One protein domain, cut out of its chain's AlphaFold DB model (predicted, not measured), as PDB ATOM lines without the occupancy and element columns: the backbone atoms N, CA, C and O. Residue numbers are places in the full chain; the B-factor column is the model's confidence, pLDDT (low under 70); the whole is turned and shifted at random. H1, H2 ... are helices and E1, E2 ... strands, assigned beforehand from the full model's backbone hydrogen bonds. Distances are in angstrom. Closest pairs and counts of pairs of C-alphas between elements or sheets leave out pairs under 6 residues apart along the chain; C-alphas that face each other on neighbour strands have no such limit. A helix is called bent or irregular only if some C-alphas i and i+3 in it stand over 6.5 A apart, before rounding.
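AT A GLANCE: This is residues 8 to 162 of the 162 residues of an uncharacterized protein of Bradyrhizobium sp. Y-H1 (UniProt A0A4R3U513). Two long helices, H1 and H2, lie side by side, and a third long helix arm, H4a, slants away from them as the other limb of a wide V; the link of residues 83 to 91 and the short helix H3, which packs across H4a, bridge its open side, leaving a loose frame. Beyond the corner of the V, the arm H4b comes near H1 and H2, H5 crosses H2, and the small hairpin of E1 and E2 lies at the end opposite to where H4a begins. The printed part has 155 residues, with five named helices and two antiparallel strands in the order H1 E1 E2 H2 H3 H4 H5; its class is mostly helix. It is loose, with a radius of gyration of the C-alphas of 21.9 A, and spans 72 by 32 by 26 A.

IN THESE COORDINATES: Find C-alpha 8 at (34.249, 81.490, 160.814); from there H1, residues 8 to 38, runs 44.4 A. Next come E1, residues 46 to 48, and E2, residues 51 to 53, each 6.2 A. Find C-alpha 58 at (11.692, 63.497, 125.202), where H2, residues 58 to 82, begins its 36.7 A. H3, residues 92 to 103, is 16.5 A long. H4, residues 114 to 149, was assigned as one helix by its hydrogen bonds but is bent: C-alphas 139 and 142 are 7.1 A apart. Its arms are H4a, residues 114 to 139, 37.1 A, and H4b, residues 142 to 149, 10.2 A, at a steep tilt of 55 degrees. H5, residues 151 to 161, runs 15.4 A to C-alpha 161 at (26.198, 67.106, 124.822).

HOW THE PARTS SIT: Look first at H1 and H2, which touch at a shallow tilt of 15 degrees, opposite ways; their closest C-alphas, of Ala 33 and Gln 62, are 5.1 A apart. With residues 59 to 67 alone, H2 touches H5, about perpendicular at 89 degrees; Gly 63 and Gly 157 have the closest C-alphas, 4.0 A. H4b and H2 are close but not clearly touching, their closest C-alphas, of Ile 146 and Phe 66, 6.7 A apart. H4a and H1 are likewise close but not clearly touching, with C-alphas 139 and 23 closest at 7.9 A. With residues 120 to 128 alone, H4a touches H3 at a steep tilt of 64 degrees; the closest C-alphas are those of Ala 124 and Ile 99, 4.9 A. H3 is apart from H1 and H2. In the hairpin of E1 and E2, N 46 and O 53 are within hydrogen-bond range at 3.2 A. In H1, H2, H3, H4a, H4b and H5 every O i to N i+4 pair is within hydrogen-bond range. The helix packing is mostly crossed, but only just: 1 of 3 touching pairs is at a shallow tilt.

THE WHOLE: The C-alphas farthest apart, of Gly 50 and Ser 113, are 73.0 A apart. The printed part has no cut and no long link; residues 88 to 93 and 132 to 137 stand free. Look in the B-factor column for pLDDT under 70 at residues 8 to 9, 40 to 57, 84 to 94, 104 to 111 and 162; the mean of the printed part is 77.7.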
ATOM      1  N   SER A   8      34.505  82.919 161.019       67.88
ATOM      2  CA  SER A   8      34.249  81.490 160.814       67.88
ATOM      3  C   SER A   8      32.761  81.131 160.827       67.88
ATOM      4  O   SER A   8      32.335  80.312 160.021       67.88
ATOM      5  N   GLU A   9      31.961  81.759 161.695       67.94
ATOM      6  CA  GLU A   9      30.510  81.539 161.753       67.94
ATOM      7  C   GLU A   9      29.820  82.095 160.504       67.94
ATOM      8  O   GLU A   9      28.977  81.418 159.925       67.94
ATOM      9  N   ARG A  10      30.253  83.262 160.010       73.06
ATOM     10  CA  ARG A  10      29.722  83.840 158.761       73.06
ATOM     11  C   ARG A  10      30.050  83.000 157.531       73.06
ATOM     12  O   ARG A  10      29.220  82.877 156.636       73.06
ATOM     13  N   MET A  11      31.247  82.414 157.478       72.75
ATOM     14  CA  MET A  11      31.621  81.505 156.390       72.75
ATOM     15  C   MET A  11      30.791  80.218 156.423       72.75
ATOM     16  O   MET A  11      30.351  79.759 155.371       72.75
ATOM     17  N   ALA A  12      30.512  79.685 157.616       72.38
ATOM     18  CA  ALA A  12      29.648  78.522 157.777       72.38
ATOM     19  C   ALA A  12      28.185  78.826 157.410       72.38
ATOM     20  O   ALA A  12      27.535  78.012 156.757       72.38
ATOM     21  N   GLU A  13      27.659  79.994 157.787       78.12
ATOM     22  CA  GLU A  13      26.325  80.448 157.372       78.12
ATOM     23  C   GLU A  13      26.225  80.584 155.851       78.12
ATOM     24  O   GLU A  13      25.302  80.036 155.254       78.12
ATOM     25  N   TYR A  14      27.212  81.218 155.216       81.25
ATOM     26  CA  TYR A  14      27.269  81.345 153.760       81.25
ATOM     27  C   TYR A  14      27.332  79.982 153.054       81.25
ATOM     28  O   TYR A  14      26.637  79.756 152.061       81.25
ATOM     29  N   ALA A  15      28.151  79.059 153.566       79.38
ATOM     30  CA  ALA A  15      28.265  77.707 153.029       79.38
ATOM     31  C   ALA A  15      26.936  76.943 153.133       79.38
ATOM     32  O   ALA A  15      26.507  76.340 152.149       79.38
ATOM     33  N   ASN A  16      26.257  77.023 154.284       80.94
ATOM     34  CA  ASN A  16      24.942  76.409 154.480       80.94
ATOM     35  C   ASN A  16      23.892  77.014 153.541       80.94
ATOM     36  O   ASN A  16      23.189  76.275 152.865       80.94
ATOM     37  N   GLU A  17      23.829  78.343 153.418       85.81
ATOM     38  CA  GLU A  17      22.870  79.011 152.531       85.81
ATOM     39  C   GLU A  17      23.081  78.620 151.059       85.81
ATOM     40  O   GLU A  17      22.132  78.451 150.286       85.81
ATOM     41  N   ARG A  18      24.342  78.464 150.643       86.38
ATOM     42  CA  ARG A  18      24.680  78.039 149.283       86.38
ATOM     43  C   ARG A  18      24.366  76.562 149.054       86.38
ATOM     44  O   ARG A  18      23.874  76.223 147.978       86.38
ATOM     45  N   LEU A  19      24.604  75.712 150.052       85.19
ATOM     46  CA  LEU A  19      24.224  74.301 150.033       85.19
ATOM     47  C   LEU A  19      22.703  74.141 149.925       85.19
ATOM     48  O   LEU A  19      22.243  73.419 149.046       85.19
ATOM     49  N   ASP A  20      21.930  74.869 150.733       85.12
ATOM     50  CA  ASP A  20      20.463  74.839 150.711       85.12
ATOM     51  C   ASP A  20      19.917  75.273 149.345       85.12
ATOM     52  O   ASP A  20      19.041  74.619 148.775       85.12
ATOM     53  N   ARG A  21      20.486  76.334 148.754       88.81
ATOM     54  CA  ARG A  21      20.125  76.776 147.399       88.81
ATOM     55  C   ARG A  21      20.437  75.726 146.333       88.81
ATOM     56  O   ARG A  21      19.640  75.544 145.414       88.81
ATOM     57  N   LEU A  22      21.583  75.050 146.427       88.56
ATOM     58  CA  LEU A  22      21.954  73.991 145.486       88.56
ATOM     59  C   LEU A  22      21.073  72.753 145.644       88.56
ATOM     60  O   LEU A  22      20.625  72.221 144.633       88.56
ATOM     61  N   LEU A  23      20.784  72.332 146.877       87.19
ATOM     62  CA  LEU A  23      19.876  71.221 147.164       87.19
ATOM     63  C   LEU A  23      18.463  71.518 146.658       87.19
ATOM     64  O   LEU A  23      17.869  70.671 145.998       87.19
ATOM     65  N   GLY A  24      17.952  72.731 146.885       88.12
ATOM     66  CA  GLY A  24      16.657  73.152 146.352       88.12
ATOM     67  C   GLY A  24      16.607  73.079 144.824       88.12
ATOM     68  O   GLY A  24      15.681  72.505 144.264       88.12
ATOM     69  N   ARG A  25      17.638  73.589 144.135       90.81
ATOM     70  CA  ARG A  25      17.735  73.505 142.665       90.81
ATOM     71  C   ARG A  25      17.840  72.068 142.166       90.81
ATOM     72  O   ARG A  25      17.145  71.720 141.218       90.81
ATOM     73  N   LEU A  26      18.669  71.250 142.813       92.38
ATOM     74  CA  LEU A  26      18.820  69.830 142.511       92.38
ATOM     75  C   LEU A  26      17.468  69.118 142.586       92.38
ATOM     76  O   LEU A  26      17.091  68.428 141.645       92.38
ATOM     77  N   TYR A  27      16.725  69.321 143.672       90.94
ATOM     78  CA  TYR A  27      15.423  68.692 143.866       90.94
ATOM     79  C   TYR A  27      14.378  69.173 142.866       90.94
ATOM     80  O   TYR A  27      13.657  68.349 142.309       90.94
ATOM     81  N   THR A  28      14.316  70.477 142.592       91.62
ATOM     82  CA  THR A  28      13.406  71.015 141.578       91.62
ATOM     83  C   THR A  28      13.704  70.419 140.205       91.62
ATOM     84  O   THR A  28      12.793  69.933 139.544       91.62
ATOM     85  N   LEU A  29      14.974  70.394 139.788       92.12
ATOM     86  CA  LEU A  29      15.376  69.820 138.502       92.12
ATOM     87  C   LEU A  29      15.103  68.316 138.432       92.12
ATOM     88  O   LEU A  29      14.601  67.835 137.421       92.12
ATOM     89  N   TRP A  30      15.387  67.586 139.509       92.88
ATOM     90  CA  TRP A  30      15.144  66.150 139.593       92.88
ATOM     91  C   TRP A  30      13.653  65.814 139.480       92.88
ATOM     92  O   TRP A  30      13.281  64.947 138.691       92.88
ATOM     93  N   VAL A  31      12.789  66.533 140.203       91.50
ATOM     94  CA  VAL A  31      11.331  66.358 140.121       91.50
ATOM     95  C   VAL A  31      10.816  66.723 138.732       91.50
ATOM     96  O   VAL A  31      10.037  65.965 138.160       91.50
ATOM     97  N   VAL A  32      11.278  67.835 138.153       89.50
ATOM     98  CA  VAL A  32      10.912  68.227 136.784       89.50
ATOM     99  C   VAL A  32      11.312  67.138 135.789       89.50
ATOM    100  O   VAL A  32      10.487  66.742 134.974       89.50
ATOM    101  N   ALA A  33      12.523  66.587 135.889       86.75
ATOM    102  CA  ALA A  33      12.979  65.503 135.020       86.75
ATOM    103  C   ALA A  33      12.112  64.238 135.149       86.75
ATOM    104  O   ALA A  33      11.752  63.638 134.139       86.75
ATOM    105  N   ILE A  34      11.725  63.859 136.374       88.00
ATOM    106  CA  ILE A  34      10.795  62.742 136.604       88.00
ATOM    107  C   ILE A  34       9.438  63.024 135.961       88.00
ATOM    108  O   ILE A  34       8.894  62.145 135.303       88.00
ATOM    109  N   ILE A  35       8.895  64.233 136.125       86.19
ATOM    110  CA  ILE A  35       7.606  64.618 135.537       86.19
ATOM    111  C   ILE A  35       7.673  64.566 134.007       86.19
ATOM    112  O   ILE A  35       6.754  64.039 133.385       86.19
ATOM    113  N   PHE A  36       8.759  65.053 133.402       82.75
ATOM    114  CA  PHE A  36       8.969  64.987 131.953       82.75
ATOM    115  C   PHE A  36       8.950  63.550 131.428       82.75
ATOM    116  O   PHE A  36       8.245  63.276 130.454       82.75
ATOM    117  N   GLY A  37       9.656  62.639 132.105       76.50
ATOM    118  CA  GLY A  37       9.653  61.216 131.760       76.50
ATOM    119  C   GLY A  37       8.300  60.546 132.001       76.50
ATOM    120  O   GLY A  37       7.791  59.832 131.143       76.50
ATOM    121  N   ALA A  38       7.666  60.814 133.146       81.06
ATOM    122  CA  ALA A  38       6.389  60.203 133.519       81.06
ATOM    123  C   ALA A  38       5.242  60.617 132.589       81.06
ATOM    124  O   ALA A  38       4.380  59.805 132.262       81.06
ATOM    125  N   LEU A  39       5.230  61.878 132.162       76.81
ATOM    126  CA  LEU A  39       4.203  62.402 131.271       76.81
ATOM    127  C   LEU A  39       4.500  62.133 129.793       76.81
ATOM    128  O   LEU A  39       3.664  62.481 128.960       76.81
ATOM    129  N   ASN A  40       5.657  61.537 129.455       65.75
ATOM    130  CA  ASN A  40       6.113  61.365 128.072       65.75
ATOM    131  C   ASN A  40       5.872  62.642 127.258       65.75
ATOM    132  O   ASN A  40       5.336  62.589 126.148       65.75
ATOM    133  N   LEU A  41       6.179  63.804 127.854       60.62
ATOM    134  CA  LEU A  41       5.875  65.101 127.259       60.62
ATOM    135  C   LEU A  41       6.676  65.230 125.969       60.62
ATOM    136  O   LEU A  41       7.831  65.651 125.972       60.62
ATOM    137  N   ARG A  42       6.045  64.854 124.856       56.53
ATOM    138  CA  ARG A  42       6.529  65.111 123.509       56.53
ATOM    139  C   ARG A  42       6.451  66.615 123.322       56.53
ATOM    140  O   ARG A  42       5.418  67.160 122.948       56.53
ATOM    141  N   LEU A  43       7.533  67.300 123.673       56.00
ATOM    142  CA  LEU A  43       7.747  68.692 123.316       56.00
ATOM    143  C   LEU A  43       7.906  68.749 121.795       56.00
ATOM    144  O   LEU A  43       9.017  68.781 121.277       56.00
ATOM    145  N   GLU A  44       6.788  68.715 121.070       52.91
ATOM    146  CA  GLU A  44       6.815  68.717 119.607       52.91
ATOM    147  C   GLU A  44       7.465  70.001 119.081       52.91
ATOM    148  O   GLU A  44       8.191  69.941 118.090       52.91
ATOM    149  N   LYS A  45       7.296  71.137 119.779       51.59
ATOM    150  CA  LYS A  45       8.005  72.397 119.506       51.59
ATOM    151  C   LYS A  45       8.156  73.241 120.772       51.59
ATOM    152  O   LYS A  45       7.162  73.594 121.401       51.59
ATOM    153  N   VAL A  46       9.386  73.625 121.110       55.59
ATOM    154  CA  VAL A  46       9.651  74.719 122.059       55.59
ATOM    155  C   VAL A  46      10.176  75.899 121.252       55.59
ATOM    156  O   VAL A  46      11.255  75.816 120.669       55.59
ATOM    157  N   GLN A  47       9.407  76.990 121.198       44.38
ATOM    158  CA  GLN A  47       9.889  78.271 120.686       44.38
ATOM    159  C   GLN A  47      10.450  79.085 121.851       44.38
ATOM    160  O   GLN A  47       9.710  79.529 122.729       44.38
ATOM    161  N   ALA A  48      11.764  79.291 121.851       49.28
ATOM    162  CA  ALA A  48      12.433  80.220 122.752       49.28
ATOM    163  C   ALA A  48      13.389  81.094 121.931       49.28
ATOM    164  O   ALA A  48      14.276  80.587 121.250       49.28
ATOM    165  N   GLY A  49      13.186  82.414 121.964       50.44
ATOM    166  CA  GLY A  49      14.087  83.377 121.318       50.44
ATOM    167  C   GLY A  49      14.127  83.336 119.783       50.44
ATOM    168  O   GLY A  49      15.145  83.704 119.211       50.44
ATOM    169  N   GLY A  50      13.059  82.888 119.111       45.66
ATOM    170  CA  GLY A  50      12.982  82.849 117.639       45.66
ATOM    171  C   GLY A  50      13.586  81.601 116.986       45.66
ATOM    172  O   GLY A  50      13.541  81.476 115.766       45.66
ATOM    173  N   PHE A  51      14.099  80.660 117.779       41.03
ATOM    174  CA  PHE A  51      14.554  79.358 117.301       41.03
ATOM    175  C   PHE A  51      13.475  78.297 117.557       41.03
ATOM    176  O   PHE A  51      12.998  78.143 118.685       41.03
ATOM    177  N   GLU A  52      13.072  77.579 116.505       47.56
ATOM    178  CA  GLU A  52      12.213  76.397 116.622       47.56
ATOM    179  C   GLU A  52      13.077  75.168 116.900       47.56
ATOM    180  O   GLU A  52      13.758  74.659 116.009       47.56
ATOM    181  N   PHE A  53      13.026  74.660 118.130       51.06
ATOM    182  CA  PHE A  53      13.619  73.368 118.457       51.06
ATOM    183  C   PHE A  53      12.528  72.297 118.411       51.06
ATOM    184  O   PHE A  53      11.607  72.288 119.231       51.06
ATOM    185  N   THR A  54      12.618  71.399 117.429       55.22
ATOM    186  CA  THR A  54      11.828  70.161 117.388       55.22
ATOM    187  C   THR A  54      12.546  69.128 118.251       55.22
ATOM    188  O   THR A  54      13.522  68.508 117.825       55.22
ATOM    189  N   LEU A  55      12.095  68.960 119.493       58.56
ATOM    190  CA  LEU A  55      12.631  67.951 120.403       58.56
ATOM    191  C   LEU A  55      12.022  66.592 120.044       58.56
ATOM    192  O   LEU A  55      10.974  66.198 120.545       58.56
ATOM    193  N   LYS A  56      12.679  65.890 119.113       59.41
ATOM    194  CA  LYS A  56      12.224  64.589 118.593       59.41
ATOM    195  C   LYS A  56      12.200  63.470 119.639       59.41
ATOM    196  O   LYS A  56      11.432  62.531 119.459       59.41
ATOM    197  N   ASP A  57      13.020  63.553 120.689       68.69
ATOM    198  CA  ASP A  57      13.111  62.518 121.724       68.69
ATOM    199  C   ASP A  57      13.008  63.144 123.136       68.69
ATOM    200  O   ASP A  57      13.945  63.822 123.577       68.69
ATOM    201  N   PRO A  58      11.876  62.967 123.849       70.69
ATOM    202  CA  PRO A  58      11.692  63.497 125.202       70.69
ATOM    203  C   PRO A  58      12.681  62.896 126.213       70.69
ATOM    204  O   PRO A  58      13.048  63.570 127.180       70.69
ATOM    205  N   ASP A  59      13.194  61.690 125.951       79.31
ATOM    206  CA  ASP A  59      14.182  61.034 126.812       79.31
ATOM    207  C   ASP A  59      15.502  61.810 126.851       79.31
ATOM    208  O   ASP A  59      16.228  61.776 127.846       79.31
ATOM    209  N   VAL A  60      15.819  62.539 125.778       80.25
ATOM    210  CA  VAL A  60      17.037  63.350 125.693       80.25
ATOM    211  C   VAL A  60      16.923  64.581 126.590       80.25
ATOM    212  O   VAL A  60      17.877  64.909 127.295       80.25
ATOM    213  N   VAL A  61      15.751  65.228 126.646       81.38
ATOM    214  CA  VAL A  61      15.496  66.352 127.573       81.38
ATOM    215  C   VAL A  61      15.640  65.881 129.010       81.38
ATOM    216  O   VAL A  61      16.336  66.507 129.810       81.38
ATOM    217  N   GLN A  62      15.010  64.750 129.326       84.75
ATOM    218  CA  GLN A  62      15.101  64.132 130.639       84.75
ATOM    219  C   GLN A  62      16.560  63.799 130.996       84.75
ATOM    220  O   GLN A  62      17.016  64.116 132.097       84.75
ATOM    221  N   GLY A  63      17.318  63.242 130.050       85.56
ATOM    222  CA  GLY A  63      18.747  62.972 130.181       85.56
ATOM    223  C   GLY A  63      19.585  64.213 130.478       85.56
ATOM    224  O   GLY A  63      20.391  64.210 131.410       85.56
ATOM    225  N   VAL A  64      19.364  65.301 129.736       86.62
ATOM    226  CA  VAL A  64      20.051  66.584 129.953       86.62
ATOM    227  C   VAL A  64      19.729  67.153 131.336       86.62
ATOM    228  O   VAL A  64      20.634  67.596 132.044       86.62
ATOM    229  N   LEU A  65      18.472  67.090 131.782       89.06
ATOM    230  CA  LEU A  65      18.101  67.530 133.130       89.06
ATOM    231  C   LEU A  65      18.807  66.703 134.217       89.06
ATOM    232  O   LEU A  65      19.291  67.268 135.204       89.06
ATOM    233  N   PHE A  66      18.934  65.386 134.032       91.06
ATOM    234  CA  PHE A  66      19.699  64.535 134.946       91.06
ATOM    235  C   PHE A  66      21.199  64.847 134.937       91.06
ATOM    236  O   PHE A  66      21.812  64.860 136.007       91.06
ATOM    237  N   LEU A  67      21.795  65.186 133.790       90.56
ATOM    238  CA  LEU A  67      23.183  65.661 133.737       90.56
ATOM    239  C   LEU A  67      23.377  66.939 134.554       90.56
ATOM    240  O   LEU A  67      24.314  67.030 135.350       90.56
ATOM    241  N   VAL A  68      22.465  67.906 134.431       90.62
ATOM    242  CA  VAL A  68      22.515  69.134 135.237       90.62
ATOM    243  C   VAL A  68      22.379  68.814 136.731       90.62
ATOM    244  O   VAL A  68      23.061  69.438 137.550       90.62
ATOM    245  N   CYS A  69      21.572  67.818 137.110       92.44
ATOM    246  CA  CYS A  69      21.506  67.334 138.493       92.44
ATOM    247  C   CYS A  69      22.861  66.784 138.973       92.44
ATOM    248  O   CYS A  69      23.307  67.125 140.068       92.44
ATOM    249  N   LEU A  70      23.563  65.993 138.152       91.19
ATOM    250  CA  LEU A  70      24.899  65.488 138.490       91.19
ATOM    251  C   LEU A  70      25.935  66.614 138.635       91.19
ATOM    252  O   LEU A  70      26.761  66.572 139.545       91.19
ATOM    253  N   LEU A  71      25.859  67.668 137.819       91.75
ATOM    254  CA  LEU A  71      26.713  68.851 137.987       91.75
ATOM    255  C   LEU A  71      26.449  69.572 139.319       91.75
ATOM    256  O   LEU A  71      27.391  70.017 139.978       91.75
ATOM    257  N   HIS A  72      25.189  69.642 139.764       90.38
ATOM    258  CA  HIS A  72      24.865  70.166 141.095       90.38
ATOM    259  C   HIS A  72      25.465  69.296 142.206       90.38
ATOM    260  O   HIS A  72      25.975  69.845 143.182       90.38
ATOM    261  N   TYR A  73      25.491  67.968 142.047       89.06
ATOM    262  CA  TYR A  73      26.194  67.083 142.981       89.06
ATOM    263  C   TYR A  73      27.691  67.374 143.059       89.06
ATOM    264  O   TYR A  73      28.229  67.460 144.162       89.06
ATOM    265  N   VAL A  74      28.359  67.586 141.922       89.44
ATOM    266  CA  VAL A  74      29.781  67.971 141.905       89.44
ATOM    267  C   VAL A  74      29.995  69.279 142.672       89.44
ATOM    268  O   VAL A  74      30.904  69.365 143.497       89.44
ATOM    269  N   ALA A  75      29.127  70.277 142.473       87.94
ATOM    270  CA  ALA A  75      29.194  71.542 143.205       87.94
ATOM    271  C   ALA A  75      28.973  71.367 144.720       87.94
ATOM    272  O   ALA A  75      29.670  71.993 145.519       87.94
ATOM    273  N   ILE A  76      28.040  70.498 145.123       87.25
ATOM    274  CA  ILE A  76      27.800  70.158 146.532       87.25
ATOM    275  C   ILE A  76      29.048  69.508 147.139       87.25
ATOM    276  O   ILE A  76      29.510  69.948 148.190       87.25
ATOM    277  N   VAL A  77      29.636  68.514 146.469       86.56
ATOM    278  CA  VAL A  77      30.857  67.837 146.935       86.56
ATOM    279  C   VAL A  77      32.023  68.821 147.041       86.56
ATOM    280  O   VAL A  77      32.722  68.828 148.053       86.56
ATOM    281  N   ALA A  78      32.202  69.701 146.054       84.88
ATOM    282  CA  ALA A  78      33.229  70.737 146.091       84.88
ATOM    283  C   ALA A  78      33.059  71.667 147.305       84.88
ATOM    284  O   ALA A  78      34.029  71.922 148.018       84.88
ATOM    285  N   LEU A  79      31.831  72.110 147.601       83.94
ATOM    286  CA  LEU A  79      31.546  72.900 148.802       83.94
ATOM    287  C   LEU A  79      31.836  72.113 150.085       83.94
ATOM    288  O   LEU A  79      32.471  72.645 150.993       83.94
ATOM    289  N   MET A  80      31.426  70.844 150.162       80.56
ATOM    290  CA  MET A  80      31.700  70.004 151.331       80.56
ATOM    291  C   MET A  80      33.205  69.848 151.579       80.56
ATOM    292  O   MET A  80      33.627  69.909 152.730       80.56
ATOM    293  N   ILE A  81      34.013  69.702 150.524       81.75
ATOM    294  CA  ILE A  81      35.478  69.624 150.618       81.75
ATOM    295  C   ILE A  81      36.066  70.974 151.047       81.75
ATOM    296  O   ILE A  81      36.837  71.029 152.005       81.75
ATOM    297  N   MET A  82      35.677  72.071 150.386       79.12
ATOM    298  CA  MET A  82      36.179  73.421 150.684       79.12
ATOM    299  C   MET A  82      35.908  73.841 152.132       79.12
ATOM    300  O   MET A  82      36.738  74.504 152.753       79.12
ATOM    301  N   PHE A  83      34.764  73.436 152.684       71.62
ATOM    302  CA  PHE A  83      34.349  73.777 154.043       71.62
ATOM    303  C   PHE A  83      34.506  72.617 155.039       71.62
ATOM    304  O   PHE A  83      34.070  72.734 156.184       71.62
ATOM    305  N   ALA A  84      35.177  71.519 154.668       67.19
ATOM    306  CA  ALA A  84      35.308  70.314 155.497       67.19
ATOM    307  C   ALA A  84      35.885  70.597 156.896       67.19
ATOM    308  O   ALA A  84      35.452  70.016 157.892       67.19
ATOM    309  N   SER A  85      36.826  71.542 156.995       58.50
ATOM    310  CA  SER A  85      37.434  71.962 158.263       58.50
ATOM    311  C   SER A  85      36.450  72.664 159.214       58.50
ATOM    312  O   SER A  85      36.644  72.619 160.431       58.50
ATOM    313  N   GLN A  86      35.380  73.268 158.684       58.56
ATOM    314  CA  GLN A  86      34.320  73.932 159.454       58.56
ATOM    315  C   GLN A  86      33.251  72.943 159.938       58.56
ATOM    316  O   GLN A  86      32.651  73.145 160.995       58.56
ATOM    317  N   TYR A  87      33.070  71.822 159.236       55.97
ATOM    318  CA  TYR A  87      32.166  70.733 159.616       55.97
ATOM    319  C   TYR A  87      32.859  69.667 160.481       55.97
ATOM    320  O   TYR A  87      32.663  68.468 160.285       55.97
ATOM    321  N   ARG A  88      33.655  70.073 161.483       55.16
ATOM    322  CA  ARG A  88      34.193  69.127 162.474       55.16
ATOM    323  C   ARG A  88      33.042  68.440 163.212       55.16
ATOM    324  O   ARG A  88      32.350  69.047 164.031       55.16
ATOM    325  N   PHE A  89      32.854  67.155 162.933       50.00
ATOM    326  CA  PHE A  89      31.980  66.299 163.717       50.00
ATOM    327  C   PHE A  89      32.628  66.025 165.083       50.00
ATOM    328  O   PHE A  89      33.799  65.649 165.125       50.00
ATOM    329  N   PRO A  90      31.899  66.191 166.202       54.31
ATOM    330  CA  PRO A  90      30.505  66.621 166.322       54.31
ATOM    331  C   PRO A  90      30.352  68.149 166.467       54.31
ATOM    332  O   PRO A  90      30.903  68.764 167.383       54.31
ATOM    333  N   ASN A  91      29.514  68.763 165.620       64.31
ATOM    334  CA  ASN A  91      29.176  70.183 165.728       64.31
ATOM    335  C   ASN A  91      28.364  70.439 167.014       64.31
ATOM    336  O   ASN A  91      27.210  70.011 167.151       64.31
ATOM    337  N   ARG A  92      28.967  71.166 167.963       66.56
ATOM    338  CA  ARG A  92      28.368  71.491 169.270       66.56
ATOM    339  C   ARG A  92      27.017  72.206 169.148       66.56
ATOM    340  O   ARG A  92      26.151  71.982 169.991       66.56
ATOM    341  N   HIS A  93      26.804  73.022 168.113       67.56
ATOM    342  CA  HIS A  93      25.524  73.706 167.894       67.56
ATOM    343  C   HIS A  93      24.401  72.727 167.548       67.56
ATOM    344  O   HIS A  93      23.304  72.834 168.097       67.56
ATOM    345  N   ILE A  94      24.682  71.738 166.697       67.94
ATOM    346  CA  ILE A  94      23.695  70.728 166.297       67.94
ATOM    347  C   ILE A  94      23.348  69.831 167.489       67.94
ATOM    348  O   ILE A  94      22.175  69.582 167.752       67.94
ATOM    349  N   SER A  95      24.349  69.422 168.275       70.25
ATOM    350  CA  SER A  95      24.120  68.650 169.503       70.25
ATOM    351  C   SER A  95      23.252  69.414 170.513       70.25
ATOM    352  O   SER A  95      22.312  68.847 171.068       70.25
ATOM    353  N   ARG A  96      23.490  70.721 170.700       74.00
ATOM    354  CA  ARG A  96      22.636  71.575 171.542       74.00
ATOM    355  C   ARG A  96      21.205  71.650 171.015       74.00
ATOM    356  O   ARG A  96      20.281  71.479 171.802       74.00
ATOM    357  N   ARG A  97      21.006  71.855 169.708       75.75
ATOM    358  CA  ARG A  97      19.666  71.878 169.092       75.75
ATOM    359  C   ARG A  97      18.925  70.553 169.266       75.75
ATOM    360  O   ARG A  97      17.751  70.578 169.606       75.75
ATOM    361  N   ALA A  98      19.606  69.417 169.113       76.56
ATOM    362  CA  ALA A  98      19.012  68.099 169.344       76.56
ATOM    363  C   ALA A  98      18.591  67.899 170.810       76.56
ATOM    364  O   ALA A  98      17.530  67.344 171.075       76.56
ATOM    365  N   ILE A  99      19.386  68.396 171.764       78.00
ATOM    366  CA  ILE A  99      19.030  68.392 173.191       78.00
ATOM    367  C   ILE A  99      17.818  69.293 173.453       78.00
ATOM    368  O   ILE A  99      16.903  68.872 174.150       78.00
ATOM    369  N   PHE A 100      17.774  70.498 172.877       79.12
ATOM    370  CA  PHE A 100      16.612  71.386 172.990       79.12
ATOM    371  C   PHE A 100      15.348  70.770 172.383       79.12
ATOM    372  O   PHE A 100      14.298  70.806 173.015       79.12
ATOM    373  N   ALA A 101      15.451  70.153 171.204       74.44
ATOM    374  CA  ALA A 101      14.343  69.442 170.575       74.44
ATOM    375  C   ALA A 101      13.857  68.268 171.442       74.44
ATOM    376  O   ALA A 101      12.657  68.095 171.624       74.44
ATOM    377  N   ALA A 102      14.779  67.510 172.045       77.19
ATOM    378  CA  ALA A 102      14.453  66.422 172.968       77.19
ATOM    379  C   ALA A 102      13.833  66.900 174.297       77.19
ATOM    380  O   ALA A 102      13.153  66.123 174.965       77.19
ATOM    381  N   LEU A 103      14.073  68.153 174.695       77.19
ATOM    382  CA  LEU A 103      13.479  68.773 175.885       77.19
ATOM    383  C   LEU A 103      12.067  69.328 175.626       77.19
ATOM    384  O   LEU A 103      11.314  69.515 176.581       77.19
ATOM    385  N   GLY A 104      11.695  69.565 174.361       68.06
ATOM    386  CA  GLY A 104      10.369  70.020 173.928       68.06
ATOM    387  C   GLY A 104      10.073  71.490 174.252       68.06
ATOM    388  O   GLY A 104       9.906  72.307 173.351       68.06
ATOM    389  N   THR A 105      10.022  71.851 175.535       62.84
ATOM    390  CA  THR A 105       9.825  73.232 176.012       62.84
ATOM    391  C   THR A 105      11.154  73.859 176.441       62.84
ATOM    392  O   THR A 105      12.135  73.147 176.658       62.84
ATOM    393  N   ARG A 106      11.215  75.199 176.564       55.09
ATOM    394  CA  ARG A 106      12.400  75.988 176.988       55.09
ATOM    395  C   ARG A 106      12.829  75.713 178.445       55.09
ATOM    396  O   ARG A 106      13.002  76.635 179.234       55.09
ATOM    397  N   THR A 107      12.981  74.455 178.832       61.19
ATOM    398  CA  THR A 107      13.490  74.061 180.141       61.19
ATOM    399  C   THR A 107      14.975  73.767 180.025       61.19
ATOM    400  O   THR A 107      15.450  73.145 179.075       61.19
ATOM    401  N   THR A 108      15.742  74.286 180.973       66.50
ATOM    402  CA  THR A 108      17.168  73.996 181.083       66.50
ATOM    403  C   THR A 108      17.355  72.586 181.654       66.50
ATOM    404  O   THR A 108      16.461  72.021 182.284       66.50
ATOM    405  N   LEU A 109      18.534  71.990 181.452       69.06
ATOM    406  CA  LEU A 109      18.904  70.738 182.132       69.06
ATOM    407  C   LEU A 109      19.169  70.938 183.639       69.06
ATOM    408  O   LEU A 109      19.406  69.963 184.350       69.06
ATOM    409  N   LEU A 110      19.159  72.187 184.113       64.94
ATOM    410  CA  LEU A 110      19.323  72.530 185.521       64.94
ATOM    411  C   LEU A 110      18.119  71.991 186.307       64.94
ATOM    412  O   LEU A 110      16.979  72.118 185.869       64.94
ATOM    413  N   ASN A 111      18.384  71.369 187.457       69.38
ATOM    414  CA  ASN A 111      17.397  70.758 188.364       69.38
ATOM    415  C   ASN A 111      16.722  69.458 187.877       69.38
ATOM    416  O   ASN A 111      15.735  69.019 188.465       69.38
ATOM    417  N   ARG A 112      17.254  68.796 186.841       76.31
ATOM    418  CA  ARG A 112      16.810  67.453 186.422       76.31
ATOM    419  C   ARG A 112      17.582  66.358 187.163       76.31
ATOM    420  O   ARG A 112      18.784  66.479 187.393       76.31
ATOM    421  N   SER A 113      16.914  65.248 187.480       84.50
ATOM    422  CA  SER A 113      17.584  64.081 188.070       84.50
ATOM    423  C   SER A 113      18.552  63.428 187.070       84.50
ATOM    424  O   SER A 113      18.383  63.543 185.852       84.50
ATOM    425  N   ARG A 114      19.560  62.684 187.556       83.69
ATOM    426  CA  ARG A 114      20.509  61.963 186.676       83.69
ATOM    427  C   ARG A 114      19.793  61.061 185.662       83.69
ATOM    428  O   ARG A 114      20.185  61.032 184.499       83.69
ATOM    429  N   ALA A 115      18.727  60.377 186.081       84.00
ATOM    430  CA  ALA A 115      17.929  59.517 185.209       84.00
ATOM    431  C   ALA A 115      17.255  60.303 184.070       84.00
ATOM    432  O   ALA A 115      17.315  59.889 182.913       84.00
ATOM    433  N   GLN A 116      16.694  61.480 184.370       81.56
ATOM    434  CA  GLN A 116      16.081  62.358 183.367       81.56
ATOM    435  C   GLN A 116      17.116  62.893 182.373       81.56
ATOM    436  O   GLN A 116      16.863  62.910 181.170       81.56
ATOM    437  N   ILE A 117      18.310  63.268 182.843       84.25
ATOM    438  CA  ILE A 117      19.398  63.726 181.966       84.25
ATOM    439  C   ILE A 117      19.832  62.608 181.008       84.25
ATOM    440  O   ILE A 117      20.060  62.864 179.824       84.25
ATOM    441  N   ILE A 118      19.936  61.366 181.492       85.69
ATOM    442  CA  ILE A 118      20.278  60.209 180.652       85.69
ATOM    443  C   ILE A 118      19.185  59.959 179.606       85.69
ATOM    444  O   ILE A 118      19.509  59.754 178.435       85.69
ATOM    445  N   ALA A 119      17.909  60.017 179.997       84.94
ATOM    446  CA  ALA A 119      16.784  59.854 179.080       84.94
ATOM    447  C   ALA A 119      16.792  60.922 177.972       84.94
ATOM    448  O   ALA A 119      16.770  60.579 176.790       84.94
ATOM    449  N   VAL A 120      16.946  62.202 178.331       84.50
ATOM    450  CA  VAL A 120      17.032  63.311 177.365       84.50
ATOM    451  C   VAL A 120      18.218  63.133 176.418       84.50
ATOM    452  O   VAL A 120      18.073  63.316 175.214       84.50
ATOM    453  N   LYS A 121      19.389  62.722 176.920       83.81
ATOM    454  CA  LYS A 121      20.559  62.453 176.067       83.81
ATOM    455  C   LYS A 121      20.318  61.306 175.084       83.81
ATOM    456  O   LYS A 121      20.752  61.406 173.938       83.81
ATOM    457  N   LYS A 122      19.633  60.235 175.504       86.69
ATOM    458  CA  LYS A 122      19.259  59.127 174.607       86.69
ATOM    459  C   LYS A 122      18.321  59.607 173.500       86.69
ATOM    460  O   LYS A 122      18.594  59.336 172.334       86.69
ATOM    461  N   ILE A 123      17.287  60.375 173.848       84.88
ATOM    462  CA  ILE A 123      16.348  60.955 172.873       84.88
ATOM    463  C   ILE A 123      17.085  61.908 171.926       84.88
ATOM    464  O   ILE A 123      16.957  61.780 170.716       84.88
ATOM    465  N   ALA A 124      17.933  62.801 172.441       83.50
ATOM    466  CA  ALA A 124      18.719  63.720 171.620       83.50
ATOM    467  C   ALA A 124      19.648  62.984 170.642       83.50
ATOM    468  O   ALA A 124      19.793  63.401 169.495       83.50
ATOM    469  N   LYS A 125      20.253  61.864 171.066       85.25
ATOM    470  CA  LYS A 125      21.054  61.006 170.182       85.25
ATOM    471  C   LYS A 125      20.193  60.378 169.084       85.25
ATOM    472  O   LYS A 125      20.633  60.343 167.939       85.25
ATOM    473  N   ALA A 126      18.982  59.927 169.413       84.25
ATOM    474  CA  ALA A 126      18.036  59.392 168.434       84.25
ATOM    475  C   ALA A 126      17.578  60.466 167.433       84.25
ATOM    476  O   ALA A 126      17.627  60.228 166.233       84.25
ATOM    477  N   VAL A 127      17.231  61.671 167.902       84.25
ATOM    478  CA  VAL A 127      16.874  62.821 167.049       84.25
ATOM    479  C   VAL A 127      18.028  63.187 166.118       84.25
ATOM    480  O   VAL A 127      17.821  63.392 164.926       84.25
ATOM    481  N   TYR A 128      19.256  63.226 166.637       81.69
ATOM    482  CA  TYR A 128      20.441  63.485 165.827       81.69
ATOM    483  C   TYR A 128      20.658  62.406 164.760       81.69
ATOM    484  O   TYR A 128      20.901  62.735 163.602       81.69
ATOM    485  N   ALA A 129      20.546  61.128 165.133       82.56
ATOM    486  CA  ALA A 129      20.682  60.014 164.198       82.56
ATOM    487  C   ALA A 129      19.591  60.038 163.117       82.56
ATOM    488  O   ALA A 129      19.897  59.846 161.944       82.56
ATOM    489  N   ALA A 130      18.346  60.339 163.490       85.06
ATOM    490  CA  ALA A 130      17.235  60.478 162.556       85.06
ATOM    491  C   ALA A 130      17.447  61.653 161.590       85.06
ATOM    492  O   ALA A 130      17.253  61.497 160.391       85.06
ATOM    493  N   ALA A 131      17.909  62.805 162.086       82.00
ATOM    494  CA  ALA A 131      18.233  63.953 161.243       82.00
ATOM    495  C   ALA A 131      19.399  63.652 160.288       82.00
ATOM    496  O   ALA A 131      19.344  64.018 159.117       82.00
ATOM    497  N   ALA A 132      20.433  62.952 160.762       80.81
ATOM    498  CA  ALA A 132      21.550  62.523 159.926       80.81
ATOM    499  C   ALA A 132      21.096  61.538 158.837       80.81
ATOM    500  O   ALA A 132      21.480  61.693 157.681       80.81
ATOM    501  N   LEU A 133      20.240  60.571 159.186       85.31
ATOM    502  CA  LEU A 133      19.654  59.636 158.228       85.31
ATOM    503  C   LEU A 133      18.769  60.358 157.209       85.31
ATOM    504  O   LEU A 133      18.877  60.092 156.020       85.31
ATOM    505  N   PHE A 134      17.933  61.296 157.652       84.81
ATOM    506  CA  PHE A 134      17.104  62.103 156.762       84.81
ATOM    507  C   PHE A 134      17.963  62.900 155.776       84.81
ATOM    508  O   PHE A 134      17.725  62.832 154.576       84.81
ATOM    509  N   MET A 135      19.010  63.580 156.255       80.75
ATOM    510  CA  MET A 135      19.961  64.291 155.392       80.75
ATOM    511  C   MET A 135      20.655  63.350 154.405       80.75
ATOM    512  O   MET A 135      20.838  63.712 153.248       80.75
ATOM    513  N   PHE A 136      21.014  62.141 154.840       84.00
ATOM    514  CA  PHE A 136      21.578  61.123 153.962       84.00
ATOM    515  C   PHE A 136      20.579  60.725 152.870       84.00
ATOM    516  O   PHE A 136      20.916  60.752 151.694       84.00
ATOM    517  N   VAL A 137      19.329  60.427 153.225       86.31
ATOM    518  CA  VAL A 137      18.285  60.092 152.244       86.31
ATOM    519  C   VAL A 137      18.063  61.248 151.275       86.31
ATOM    520  O   VAL A 137      18.052  61.025 150.070       86.31
ATOM    521  N   VAL A 138      17.956  62.480 151.773       84.56
ATOM    522  CA  VAL A 138      17.770  63.667 150.932       84.56
ATOM    523  C   VAL A 138      18.948  63.855 149.971       84.56
ATOM    524  O   VAL A 138      18.775  64.141 148.790       84.56
ATOM    525  N   LEU A 139      20.175  63.649 150.444       83.31
ATOM    526  CA  LEU A 139      21.344  63.795 149.592       83.31
ATOM    527  C   LEU A 139      21.465  62.656 148.576       83.31
ATOM    528  O   LEU A 139      21.825  62.918 147.439       83.31
ATOM    529  N   PHE A 140      21.197  61.405 148.942       88.38
ATOM    530  CA  PHE A 140      21.509  60.255 148.086       88.38
ATOM    531  C   PHE A 140      20.340  59.765 147.230       88.38
ATOM    532  O   PHE A 140      20.587  59.115 146.217       88.38
ATOM    533  N   LEU A 141      19.090  60.075 147.577       89.38
ATOM    534  CA  LEU A 141      17.925  59.574 146.844       89.38
ATOM    535  C   LEU A 141      17.925  59.999 145.361       89.38
ATOM    536  O   LEU A 141      17.816  59.104 144.519       89.38
ATOM    537  N   PRO A 142      18.105  61.288 144.994       88.69
ATOM    538  CA  PRO A 142      18.153  61.677 143.583       88.69
ATOM    539  C   PRO A 142      19.326  61.031 142.839       88.69
ATOM    540  O   PRO A 142      19.165  60.567 141.712       88.69
ATOM    541  N   LEU A 143      20.494  60.940 143.484       89.88
ATOM    542  CA  LEU A 143      21.689  60.324 142.910       89.88
ATOM    543  C   LEU A 143      21.467  58.843 142.591       89.88
ATOM    544  O   LEU A 143      21.738  58.407 141.475       89.88
ATOM    545  N   VAL A 144      20.956  58.075 143.557       91.75
ATOM    546  CA  VAL A 144      20.652  56.649 143.379       91.75
ATOM    547  C   VAL A 144      19.575  56.475 142.316       91.75
ATOM    548  O   VAL A 144      19.726  55.629 141.439       91.75
ATOM    549  N   HIS A 145      18.530  57.307 142.333       91.12
ATOM    550  CA  HIS A 145      17.486  57.276 141.315       91.12
ATOM    551  C   HIS A 145      18.063  57.442 139.900       91.12
ATOM    552  O   HIS A 145      17.793  56.625 139.022       91.12
ATOM    553  N   ILE A 146      18.902  58.461 139.687       89.38
ATOM    554  CA  ILE A 146      19.512  58.743 138.383       89.38
ATOM    555  C   ILE A 146      20.465  57.616 137.966       89.38
ATOM    556  O   ILE A 146      20.347  57.071 136.871       89.38
ATOM    557  N   LEU A 147      21.403  57.245 138.843       89.25
ATOM    558  CA  LEU A 147      22.489  56.326 138.503       89.25
ATOM    559  C   LEU A 147      22.066  54.860 138.415       89.25
ATOM    560  O   LEU A 147      22.790  54.082 137.795       89.25
ATOM    561  N   VAL A 148      20.966  54.459 139.053       89.94
ATOM    562  CA  VAL A 148      20.501  53.064 139.050       89.94
ATOM    563  C   VAL A 148      19.324  52.877 138.101       89.94
ATOM    564  O   VAL A 148      19.330  51.922 137.331       89.94
ATOM    565  N   PHE A 149      18.346  53.785 138.117       87.25
ATOM    566  CA  PHE A 149      17.072  53.575 137.421       87.25
ATOM    567  C   PHE A 149      16.933  54.354 136.110       87.25
ATOM    568  O   PHE A 149      16.081  54.004 135.305       87.25
ATOM    569  N   GLN A 150      17.744  55.392 135.879       86.69
ATOM    570  CA  GLN A 150      17.607  56.289 134.718       86.69
ATOM    571  C   GLN A 150      18.889  56.362 133.873       86.69
ATOM    572  O   GLN A 150      19.198  57.384 133.254       86.69
ATOM    573  N   ARG A 151      19.682  55.280 133.873       84.31
ATOM    574  CA  ARG A 151      20.970  55.221 133.160       84.31
ATOM    575  C   ARG A 151      20.825  55.454 131.662       84.31
ATOM    576  O   ARG A 151      21.664  56.131 131.082       84.31
ATOM    577  N   GLU A 152      19.796  54.894 131.041       85.06
ATOM    578  CA  GLU A 152      19.602  54.992 129.592       85.06
ATOM    579  C   GLU A 152      19.313  56.432 129.166       85.06
ATOM    580  O   GLU A 152      19.967  56.954 128.264       85.06
ATOM    581  N   GLN A 153      18.410  57.111 129.875       85.12
ATOM    582  CA  GLN A 153      18.088  58.521 129.660       85.12
ATOM    583  C   GLN A 153      19.324  59.390 129.903       85.12
ATOM    584  O   GLN A 153      19.635  60.270 129.104       85.12
ATOM    585  N   LEU A 154      20.081  59.109 130.969       86.06
ATOM    586  CA  LEU A 154      21.327  59.813 131.263       86.06
ATOM    587  C   LEU A 154      22.344  59.686 130.116       86.06
ATOM    588  O   LEU A 154      22.928  60.690 129.713       86.06
ATOM    589  N   LEU A 155      22.536  58.480 129.572       87.06
ATOM    590  CA  LEU A 155      23.440  58.240 128.444       87.06
ATOM    591  C   LEU A 155      22.972  58.965 127.179       87.06
ATOM    592  O   LEU A 155      23.787  59.606 126.523       87.06
ATOM    593  N   LYS A 156      21.669  58.932 126.869       83.94
ATOM    594  CA  LYS A 156      21.085  59.689 125.747       83.94
ATOM    595  C   LYS A 156      21.364  61.189 125.859       83.94
ATOM    596  O   LYS A 156      21.753  61.815 124.879       83.94
ATOM    597  N   GLY A 157      21.207  61.758 127.055       80.69
ATOM    598  CA  GLY A 157      21.568  63.153 127.309       80.69
ATOM    599  C   GLY A 157      23.063  63.417 127.105       80.69
ATOM    600  O   GLY A 157      23.436  64.455 126.568       80.69
ATOM    601  N   LEU A 158      23.921  62.472 127.495       84.12
ATOM    602  CA  LEU A 158      25.376  62.606 127.404       84.12
ATOM    603  C   LEU A 158      25.849  62.604 125.945       84.12
ATOM    604  O   LEU A 158      26.645  63.460 125.582       84.12
ATOM    605  N   PHE A 159      25.281  61.737 125.104       82.88
ATOM    606  CA  PHE A 159      25.536  61.703 123.656       82.88
ATOM    607  C   PHE A 159      25.026  62.926 122.886       82.88
ATOM    608  O   PHE A 159      25.439  63.145 121.756       82.88
ATOM    609  N   LEU A 160      24.093  63.702 123.443       78.88
ATOM    610  CA  LEU A 160      23.698  64.970 122.825       78.88
ATOM    611  C   LEU A 160      24.719  66.077 123.128       78.88
ATOM    612  O   LEU A 160      24.919  66.979 122.319       78.88
ATOM    613  N   VAL A 161      25.305  66.049 124.327       74.06
ATOM    614  CA  VAL A 161      26.198  67.106 124.822       74.06
ATOM    615  C   VAL A 161      27.634  66.940 124.306       74.06
ATOM    616  O   VAL A 161      28.325  67.949 124.159       74.06
ATOM    617  N   PHE A 162      28.072  65.705 124.044       69.69
ATOM    618  CA  PHE A 162      29.408  65.350 123.548       69.69
ATOM    619  C   PHE A 162      29.331  64.704 122.168       69.69
ATOM    620  O   PHE A 162      30.185  65.056 121.324       69.69
TER     621      PHE A 162